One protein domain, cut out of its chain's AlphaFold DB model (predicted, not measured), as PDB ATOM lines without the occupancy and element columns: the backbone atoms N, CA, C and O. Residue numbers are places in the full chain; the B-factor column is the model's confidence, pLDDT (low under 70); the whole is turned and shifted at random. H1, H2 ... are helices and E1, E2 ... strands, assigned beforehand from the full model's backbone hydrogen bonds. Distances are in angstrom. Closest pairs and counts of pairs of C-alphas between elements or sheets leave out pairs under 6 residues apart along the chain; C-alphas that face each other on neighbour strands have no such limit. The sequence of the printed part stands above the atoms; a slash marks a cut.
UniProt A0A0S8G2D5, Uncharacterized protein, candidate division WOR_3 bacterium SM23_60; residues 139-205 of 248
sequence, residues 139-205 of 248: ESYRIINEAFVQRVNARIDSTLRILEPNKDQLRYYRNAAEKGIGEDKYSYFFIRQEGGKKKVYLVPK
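AT A GLANCE: This is residues 139 to 205 of the 248 residues of an uncharacterized protein of candidate division WOR_3 bacterium SM23_60 (UniProt A0A0S8G2D5). A small sheet, made of the long hairpin E2 and E3 with the short strand E1 beside E3, forms the middle layer between two helices. H1 covers one face and runs along the strands, while H2 covers the opposite face and runs across them. The 67 printed residues hold two named helices and three named strands, in the order H1, E1, H2, E2, E3, and the class is mixed, helices and strands. The sheet's order is E1, E3, E2, all antiparallel. The whole is compact, with a radius of gyration of the C-alphas of 11.0 A, and rounded, spanning 29 by 28 by 20 A.

HOW THE PARTS SIT: H1, residues 139 to 149, is on the sheet formed by E1, residues 161 to 163, E2, residues 187 to 194, and E3, residues 197 to 204. Its height over the sheet is 8.7 A, and it lies over E3 and E2, along the strands, at 2 degrees to E3 on the local plane. The closest C-alphas of H1 and E3 are those of Ser 140 and Val 203, 5.8 A apart. E1 is an edge strand and the antiparallel neighbour of E3, with N 161 and O 202 within hydrogen-bond range at 2.9 A. H2, residues 167 to 177, is on the opposite face from H1, at a height over the sheet of 8.9 A. It lies over E3 and E2 and runs across the strands, only just, at 61 degrees to E2 on the local plane. The closest C-alphas of H2 and E2 are those of Ala 177 and Phe 190, 5.9 A apart. H1 and H2 are apart, and the helices on both faces make three layers. E1, H2 and E2 form a split strand-helix-strand unit, two strands running the same way with E3 between them in the sheet, and its crossover is right-handed. E2 and E3 are a hairpin, with N 190 and O 201 within hydrogen-bond range at 3.0 A and N 199 and O 192 at 2.8 A. Residues 182 to 183 make a short antiparallel pairing with residues 188 to 189 of E2. In H1 and H2 every O i to N i+4 pair is within hydrogen-bond range.

IN THESE COORDINATES: H1 begins at C-alpha 139, (29.330, -40.763, 10.309), and is 15.2 A long from first to last C-alpha. E1 is 6.6 A long, and H2 15.1 A, beginning at C-alpha 167, (38.275, -12.714, 7.561). E2 is 21.2 A long and E3 22.4 A, ending at C-alpha 204, (28.304, -31.693, 6.130).

THE WHOLE: The two C-alphas farthest apart are those of Glu 139 and Gly 196, at 30.5 A. The printed part has no cut. The link from H1 to E1, 11 residues, is long. The mean pLDDT of the printed part is 85.2, and residues 151 to 157 and residue 179 are under 70.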
ATOM      1  N   GLU A 139      28.444 -40.546  11.448       94.00
ATOM      2  CA  GLU A 139      29.330 -40.763  10.309       94.00
ATOM      3  C   GLU A 139      30.085 -39.482   9.932       94.00
ATOM      4  O   GLU A 139      31.313 -39.495   9.830       94.00
ATOM      5  N   SER A 140      29.392 -38.342   9.849       94.06
ATOM      6  CA  SER A 140      30.036 -37.042   9.629       94.06
ATOM      7  C   SER A 140      31.057 -36.714  10.723       94.06
ATOM      8  O   SER A 140      32.150 -36.223  10.424       94.06
ATOM      9  N   TYR A 141      30.730 -37.015  11.985       94.56
ATOM     10  CA  TYR A 141      31.622 -36.825  13.127       94.56
ATOM     11  C   TYR A 141      32.839 -37.760  13.072       94.56
ATOM     12  O   TYR A 141      33.967 -37.337  13.328       94.56
ATOM     13  N   ARG A 142      32.648 -39.025  12.686       93.19
ATOM     14  CA  ARG A 142      33.736 -39.991  12.502       93.19
ATOM     15  C   ARG A 142      34.723 -39.495  11.447       93.19
ATOM     16  O   ARG A 142      35.922 -39.446  11.723       93.19
ATOM     17  N   ILE A 143      34.225 -39.056  10.289       91.94
ATOM     18  CA  ILE A 143      35.048 -38.559   9.174       91.94
ATOM     19  C   ILE A 143      35.868 -37.333   9.601       91.94
ATOM     20  O   ILE A 143      37.088 -37.300   9.409       91.94
ATOM     21  N   ILE A 144      35.236 -36.323  10.213       92.50
ATOM     22  CA  ILE A 144      35.951 -35.108  10.638       92.50
ATOM     23  C   ILE A 144      36.950 -35.403  11.768       92.50
ATOM     24  O   ILE A 144      38.035 -34.820  11.791       92.50
ATOM     25  N   ASN A 145      36.626 -36.326  12.679       91.94
ATOM     26  CA  ASN A 145      37.502 -36.704  13.782       91.94
ATOM     27  C   ASN A 145      38.723 -37.490  13.296       91.94
ATOM     28  O   ASN A 145      39.841 -37.211  13.728       91.94
ATOM     29  N   GLU A 146      38.555 -38.408  12.345       89.81
ATOM     30  CA  GLU A 146      39.677 -39.083  11.688       89.81
ATOM     31  C   GLU A 146      40.581 -38.081  10.966       89.81
ATOM     32  O   GLU A 146      41.799 -38.107  11.164       89.81
ATOM     33  N   ALA A 147      39.997 -37.140  10.214       88.81
ATOM     34  CA  ALA A 147      40.742 -36.072   9.550       88.81
ATOM     35  C   ALA A 147      41.525 -35.194  10.547       88.81
ATOM     36  O   ALA A 147      42.679 -34.831  10.286       88.81
ATOM     37  N   PHE A 148      40.925 -34.892  11.702       88.88
ATOM     38  CA  PHE A 148      41.535 -34.115  12.778       88.88
ATOM     39  C   PHE A 148      42.693 -34.868  13.461       88.88
ATOM     40  O   PHE A 148      43.797 -34.329  13.577       88.88
ATOM     41  N   VAL A 149      42.477 -36.126  13.870       86.44
ATOM     42  CA  VAL A 149      43.455 -36.949  14.610       86.44
ATOM     43  C   VAL A 149      44.633 -37.357  13.733       86.44
ATOM     44  O   VAL A 149      45.790 -37.192  14.123       86.44
ATOM     45  N   GLN A 150      44.363 -37.874  12.535       77.94
ATOM     46  CA  GLN A 150      45.400 -38.425  11.661       77.94
ATOM     47  C   GLN A 150      46.238 -37.325  10.969       77.94
ATOM     48  O   GLN A 150      47.148 -37.640  10.201       77.94
ATOM     49  N   ARG A 151      45.974 -36.029  11.241       66.44
ATOM     50  CA  ARG A 151      46.670 -34.857  10.655       66.44
ATOM     51  C   ARG A 151      46.792 -34.947   9.128       66.44
ATOM     52  O   ARG A 151      47.808 -34.549   8.547       66.44
ATOM     53  N   VAL A 152      45.754 -35.499   8.513       58.75
ATOM     54  CA  VAL A 152      45.788 -36.229   7.245       58.75
ATOM     55  C   VAL A 152      46.412 -35.446   6.082       58.75
ATOM     56  O   VAL A 152      46.064 -34.296   5.834       58.75
ATOM     57  N   ASN A 153      47.302 -36.148   5.363       56.50
ATOM     58  CA  ASN A 153      47.790 -35.907   3.991       56.50
ATOM     59  C   ASN A 153      47.306 -37.023   3.017       56.50
ATOM     60  O   ASN A 153      47.798 -37.135   1.898       56.50
ATOM     61  N   ALA A 154      46.381 -37.895   3.436       48.25
ATOM     62  CA  ALA A 154      45.948 -39.099   2.722       48.25
ATOM     63  C   ALA A 154      44.463 -39.054   2.319       48.25
ATOM     64  O   ALA A 154      43.629 -38.604   3.089       48.25
ATOM     65  N   ARG A 155      44.174 -39.515   1.091       53.09
ATOM     66  CA  ARG A 155      42.851 -39.726   0.462       53.09
ATOM     67  C   ARG A 155      41.683 -39.042   1.177       53.09
ATOM     68  O   ARG A 155      41.004 -39.638   2.002       53.09
ATOM     69  N   ILE A 156      41.481 -37.789   0.785       57.88
ATOM     70  CA  ILE A 156      40.295 -36.994   1.080       57.88
ATOM     71  C   ILE A 156      39.083 -37.844   0.696       57.88
ATOM     72  O   ILE A 156      38.858 -38.102  -0.489       57.88
ATOM     73  N   ASP A 157      38.357 -38.324   1.703       65.44
ATOM     74  CA  ASP A 157      36.979 -38.761   1.525       65.44
ATOM     75  C   ASP A 157      36.252 -37.635   0.777       65.44
ATOM     76  O   ASP A 157      36.394 -36.466   1.142       65.44
ATOM     77  N   SER A 158      35.532 -37.954  -0.299       71.00
ATOM     78  CA  SER A 158      34.890 -36.952  -1.161       71.00
ATOM     79  C   SER A 158      33.905 -36.049  -0.410       71.00
ATOM     80  O   SER A 158      33.538 -34.984  -0.915       71.00
ATOM     81  N   THR A 159      33.496 -36.443   0.794       80.56
ATOM     82  CA  THR A 159      32.648 -35.660   1.697       80.56
ATOM     83  C   THR A 159      33.388 -34.532   2.425       80.56
ATOM     84  O   THR A 159      32.764 -33.523   2.767       80.56
ATOM     85  N   LEU A 160      34.708 -34.644   2.623       86.12
ATOM     86  CA  LEU A 160      35.523 -33.640   3.305       86.12
ATOM     87  C   LEU A 160      35.803 -32.458   2.372       86.12
ATOM     88  O   LEU A 160      36.529 -32.566   1.381       86.12
ATOM     89  N   ARG A 161      35.269 -31.287   2.718       89.25
ATOM     90  CA  ARG A 161      35.488 -30.051   1.957       89.25
ATOM     91  C   ARG A 161      36.545 -29.195   2.641       89.25
ATOM     92  O   ARG A 161      36.576 -29.075   3.863       89.25
ATOM     93  N   ILE A 162      37.395 -28.569   1.833       88.44
ATOM     94  CA  ILE A 162      38.451 -27.668   2.298       88.44
ATOM     95  C   ILE A 162      38.143 -26.271   1.773       88.44
ATOM     96  O   ILE A 162      38.033 -26.070   0.565       88.44
ATOM     97  N   LEU A 163      38.020 -25.305   2.679       89.50
ATOM     98  CA  LEU A 163      37.768 -23.905   2.348       89.50
ATOM     99  C   LEU A 163      38.962 -23.027   2.736       89.50
ATOM    100  O   LEU A 163      39.581 -23.224   3.785       89.50
ATOM    101  N   GLU A 164      39.236 -22.010   1.917       88.94
ATOM    102  CA  GLU A 164      40.038 -20.842   2.296       88.94
ATOM    103  C   GLU A 164      39.074 -19.727   2.756       88.94
ATOM    104  O   GLU A 164      38.570 -18.970   1.925       88.94
ATOM    105  N   PRO A 165      38.735 -19.646   4.057       88.12
ATOM    106  CA  PRO A 165      37.761 -18.673   4.558       88.12
ATOM    107  C   PRO A 165      38.258 -17.223   4.457       88.12
ATOM    108  O   PRO A 165      39.437 -16.923   4.672       88.12
ATOM    109  N   ASN A 166      37.328 -16.292   4.245       89.12
ATOM    110  CA  ASN A 166      37.587 -14.861   4.407       89.12
ATOM    111  C   ASN A 166      37.739 -14.469   5.899       89.12
ATOM    112  O   ASN A 166      37.607 -15.296   6.805       89.12
ATOM    113  N   LYS A 167      38.030 -13.190   6.184       88.31
ATOM    114  CA  LYS A 167      38.275 -12.714   7.561       88.31
ATOM    115  C   LYS A 167      37.086 -12.921   8.506       88.31
ATOM    116  O   LYS A 167      37.308 -13.279   9.663       88.31
ATOM    117  N   ASP A 168      35.860 -12.714   8.038       86.06
ATOM    118  CA  ASP A 168      34.662 -12.853   8.871       86.06
ATOM    119  C   ASP A 168      34.337 -14.323   9.147       86.06
ATOM    120  O   ASP A 168      34.095 -14.691  10.297       86.06
ATOM    121  N   GLN A 169      34.457 -15.178   8.130       85.56
ATOM    122  CA  GLN A 169      34.347 -16.630   8.281       85.56
ATOM    123  C   GLN A 169      35.403 -17.165   9.258       85.56
ATOM    124  O   GLN A 169      35.094 -17.950  10.149       85.56
ATOM    125  N   LEU A 170      36.649 -16.685   9.166       83.94
ATOM    126  CA  LEU A 170      37.714 -17.069  10.097       83.94
ATOM    127  C   LEU A 170      37.430 -16.679  11.543       83.94
ATOM    128  O   LEU A 170      37.886 -17.392  12.434       83.94
ATOM    129  N   ARG A 171      36.761 -15.544  11.782       87.56
ATOM    130  CA  ARG A 171      36.377 -15.112  13.132       87.56
ATOM    131  C   ARG A 171      35.332 -16.063  13.710       87.56
ATOM    132  O   ARG A 171      35.511 -16.526  14.829       87.56
ATOM    133  N   TYR A 172      34.308 -16.393  12.924       86.12
ATOM    134  CA  TYR A 172      33.286 -17.368  13.302       86.12
ATOM    135  C   TYR A 172      33.901 -18.730  13.657       86.12
ATOM    136  O   TYR A 172      33.764 -19.197  14.788       86.12
ATOM    137  N   TYR A 173      34.666 -19.318  12.732       84.94
ATOM    138  CA  TYR A 173      35.230 -20.651  12.932       84.94
ATOM    139  C   TYR A 173      36.247 -20.696  14.073       84.94
ATOM    140  O   TYR A 173      36.336 -21.712  14.753       84.94
ATOM    141  N   ARG A 174      37.027 -19.626  14.302       80.69
ATOM    142  CA  ARG A 174      37.988 -19.611  15.416       80.69
ATOM    143  C   ARG A 174      37.280 -19.727  16.752       80.69
ATOM    144  O   ARG A 174      37.660 -20.579  17.538       80.69
ATOM    145  N   ASN A 175      36.250 -18.914  16.961       79.94
ATOM    146  CA  ASN A 175      35.505 -18.923  18.213       79.94
ATOM    147  C   ASN A 175      34.844 -20.291  18.452       79.94
ATOM    148  O   ASN A 175      34.787 -20.752  19.585       79.94
ATOM    149  N   ALA A 176      34.385 -20.955  17.386       75.69
ATOM    150  CA  ALA A 176      33.733 -22.259  17.479       75.69
ATOM    151  C   ALA A 176      34.709 -23.450  17.608       75.69
ATOM    152  O   ALA A 176      34.370 -24.445  18.237       75.69
ATOM    153  N   ALA A 177      35.919 -23.360  17.042       75.38
ATOM    154  CA  ALA A 177      36.904 -24.451  16.994       75.38
ATOM    155  C   ALA A 177      38.139 -24.212  17.885       75.38
ATOM    156  O   ALA A 177      39.168 -24.865  17.715       75.38
ATOM    157  N   GLU A 178      38.070 -23.282  18.841       72.75
ATOM    158  CA  GLU A 178      39.206 -22.865  19.682       72.75
ATOM    159  C   GLU A 178      39.877 -24.025  20.446       72.75
ATOM    160  O   GLU A 178      41.037 -23.913  20.841       72.75
ATOM    161  N   LYS A 179      39.171 -25.151  20.627       68.19
ATOM    162  CA  LYS A 179      39.615 -26.319  21.408       68.19
ATOM    163  C   LYS A 179      39.592 -27.654  20.649       68.19
ATOM    164  O   LYS A 179      39.834 -28.685  21.271       68.19
ATOM    165  N   GLY A 180      39.316 -27.671  19.343       88.62
ATOM    166  CA  GLY A 180      39.232 -28.921  18.581       88.62
ATOM    167  C   GLY A 180      38.291 -28.846  17.386       88.62
ATOM    168  O   GLY A 180      38.380 -27.921  16.579       88.62
ATOM    169  N   ILE A 181      37.412 -29.840  17.268       91.44
ATOM    170  CA  ILE A 181      36.356 -29.877  16.254       91.44
ATOM    171  C   ILE A 181      35.239 -28.946  16.723       91.44
ATOM    172  O   ILE A 181      34.680 -29.135  17.800       91.44
ATOM    173  N   GLY A 182      34.962 -27.917  15.930       93.12
ATOM    174  CA  GLY A 182      33.781 -27.085  16.085       93.12
ATOM    175  C   GLY A 182      32.597 -27.691  15.340       93.12
ATOM    176  O   GLY A 182      32.760 -28.498  14.419       93.12
ATOM    177  N   GLU A 183      31.399 -27.268  15.717       94.00
ATOM    178  CA  GLU A 183      30.178 -27.638  15.019       94.00
ATOM    179  C   GLU A 183      29.274 -26.432  14.793       94.00
ATOM    180  O   GLU A 183      29.291 -25.454  15.544       94.00
ATOM    181  N   ASP A 184      28.476 -26.519  13.739       92.69
ATOM    182  CA  ASP A 184      27.331 -25.655  13.517       92.69
ATOM    183  C   ASP A 184      26.113 -26.479  13.093       92.69
ATOM    184  O   ASP A 184      26.130 -27.712  13.139       92.69
ATOM    185  N   LYS A 185      25.037 -25.793  12.699       93.31
ATOM    186  CA  LYS A 185      23.791 -26.435  12.273       93.31
ATOM    187  C   LYS A 185      23.992 -27.372  11.076       93.31
ATOM    188  O   LYS A 185      23.230 -28.307  10.915       93.31
ATOM    189  N   TYR A 186      24.986 -27.145  10.225       94.56
ATOM    190  CA  TYR A 186      25.085 -27.836   8.936       94.56
ATOM    191  C   TYR A 186      26.357 -28.656   8.773       94.56
ATOM    192  O   TYR A 186      26.484 -29.386   7.792       94.56
ATOM    193  N   SER A 187      27.323 -28.526   9.679       95.06
ATOM    194  CA  SER A 187      28.623 -29.153   9.515       95.06
ATOM    195  C   SER A 187      29.381 -29.328  10.822       95.06
ATOM    196  O   SER A 187      29.195 -28.593  11.793       95.06
ATOM    197  N   TYR A 188      30.299 -30.287  10.798       95.44
ATOM    198  CA  TYR A 188      31.451 -30.296  11.686       95.44
ATOM    199  C   TYR A 188      32.657 -29.714  10.969       95.44
ATOM    200  O   TYR A 188      32.800 -29.898   9.758       95.44
ATOM    201  N   PHE A 189      33.550 -29.052  11.702       94.81
ATOM    202  CA  PHE A 189      34.738 -28.454  11.107       94.81
ATOM    203  C   PHE A 189      35.920 -28.309  12.067       94.81
ATOM    204  O   PHE A 189      35.768 -28.254  13.282       94.81
ATOM    205  N   PHE A 190      37.124 -28.156  11.516       93.06
ATOM    206  CA  PHE A 190      38.294 -27.675  12.259       93.06
ATOM    207  C   PHE A 190      39.166 -26.763  11.389       93.06
ATOM    208  O   PHE A 190      39.071 -26.754  10.159       93.06
ATOM    209  N   ILE A 191      40.034 -25.980  12.035       90.44
ATOM    210  CA  ILE A 191      40.955 -25.063  11.352       90.44
ATOM    211  C   ILE A 191      42.382 -25.589  11.454       90.44
ATOM    212  O   ILE A 191      42.850 -25.927  12.539       90.44
ATOM    213  N   ARG A 192      43.116 -25.558  10.339       88.38
ATOM    214  CA  ARG A 192      44.553 -25.853  10.307       88.38
ATOM    215  C   ARG A 192      45.325 -24.768   9.568       88.38
ATOM    216  O   ARG A 192      44.813 -24.152   8.635       88.38
ATOM    217  N   GLN A 193      46.565 -24.530   9.986       88.88
ATOM    218  CA  GLN A 193      47.500 -23.682   9.251       88.88
ATOM    219  C   GLN A 193      48.378 -24.544   8.339       88.88
ATOM    220  O   GLN A 193      49.080 -25.433   8.815       88.88
ATOM    221  N   GLU A 194      48.352 -24.266   7.037       86.38
ATOM    222  CA  GLU A 194      49.116 -24.974   6.010       86.38
ATOM    223  C   GLU A 194      49.694 -23.973   5.010       86.38
ATOM    224  O   GLU A 194      48.972 -23.125   4.487       86.38
ATOM    225  N   GLY A 195      51.005 -24.037   4.754       87.81
ATOM    226  CA  GLY A 195      51.662 -23.122   3.810       87.81
ATOM    227  C   GLY A 195      51.458 -21.637   4.145       87.81
ATOM    228  O   GLY A 195      51.298 -20.818   3.248       87.81
ATOM    229  N   GLY A 196      51.374 -21.290   5.436       89.38
ATOM    230  CA  GLY A 196      51.121 -19.917   5.895       89.38
ATOM    231  C   GLY A 196      49.660 -19.453   5.809       89.38
ATOM    232  O   GLY A 196      49.343 -18.379   6.316       89.38
ATOM    233  N   LYS A 197      48.752 -20.256   5.242       88.69
ATOM    234  CA  LYS A 197      47.316 -19.958   5.164       88.69
ATOM    235  C   LYS A 197      46.523 -20.762   6.188       88.69
ATOM    236  O   LYS A 197      46.890 -21.884   6.527       88.69
ATOM    237  N   LYS A 198      45.409 -20.205   6.666       89.06
ATOM    238  CA  LYS A 198      44.419 -20.955   7.451       89.06
ATOM    239  C   LYS A 198      43.416 -21.602   6.504       89.06
ATOM    240  O   LYS A 198      42.840 -20.907   5.674       89.06
ATOM    241  N   LYS A 199      43.203 -22.903   6.667       90.62
ATOM    242  CA  LYS A 199      42.199 -23.691   5.952       90.62
ATOM    243  C   LYS A 199      41.162 -24.214   6.935       90.62
ATOM    244  O   LYS A 199      41.507 -24.530   8.074       90.62
ATOM    245  N   VAL A 200      39.915 -24.295   6.485       92.00
ATOM    246  CA  VAL A 200      38.808 -24.906   7.229       92.00
ATOM    247  C   VAL A 200      38.479 -26.225   6.556       92.00
ATOM    248  O   VAL A 200      38.205 -26.255   5.360       92.00
ATOM    249  N   TYR A 201      38.526 -27.292   7.334       92.38
ATOM    250  CA  TYR A 201      38.106 -28.629   6.938       92.38
ATOM    251  C   TYR A 201      36.705 -28.816   7.471       92.38
ATOM    252  O   TYR A 201      36.500 -28.564   8.655       92.38
ATOM    253  N   LEU A 202      35.760 -29.215   6.628       94.38
ATOM    254  CA  LEU A 202      34.374 -29.392   7.039       94.38
ATOM    255  C   LEU A 202      33.753 -30.645   6.432       94.38
ATOM    256  O   LEU A 202      34.043 -31.006   5.290       94.38
ATOM    257  N   VAL A 203      32.861 -31.264   7.193       95.00
ATOM    258  CA  VAL A 203      32.031 -32.384   6.755       95.00
ATOM    259  C   VAL A 203      30.575 -31.986   6.990       95.00
ATOM    260  O   VAL A 203      30.244 -31.588   8.112       95.00
ATOM    261  N   PRO A 204      29.712 -32.017   5.956       95.44
ATOM    262  CA  PRO A 204      28.304 -31.693   6.130       95.44
ATOM    263  C   PRO A 204      27.618 -32.708   7.056       95.44
ATOM    264  O   PRO A 204      27.947 -33.896   7.047       95.44
ATOM    265  N   LYS A 205      26.673 -32.221   7.858       96.12
ATOM    266  CA  LYS A 205      25.737 -33.034   8.640       96.12
ATOM    267  C   LYS A 205      24.642 -33.601   7.724       96.12
ATOM    268  O   LYS A 205      24.489 -33.156   6.585       96.12
TER     269      LYS A 205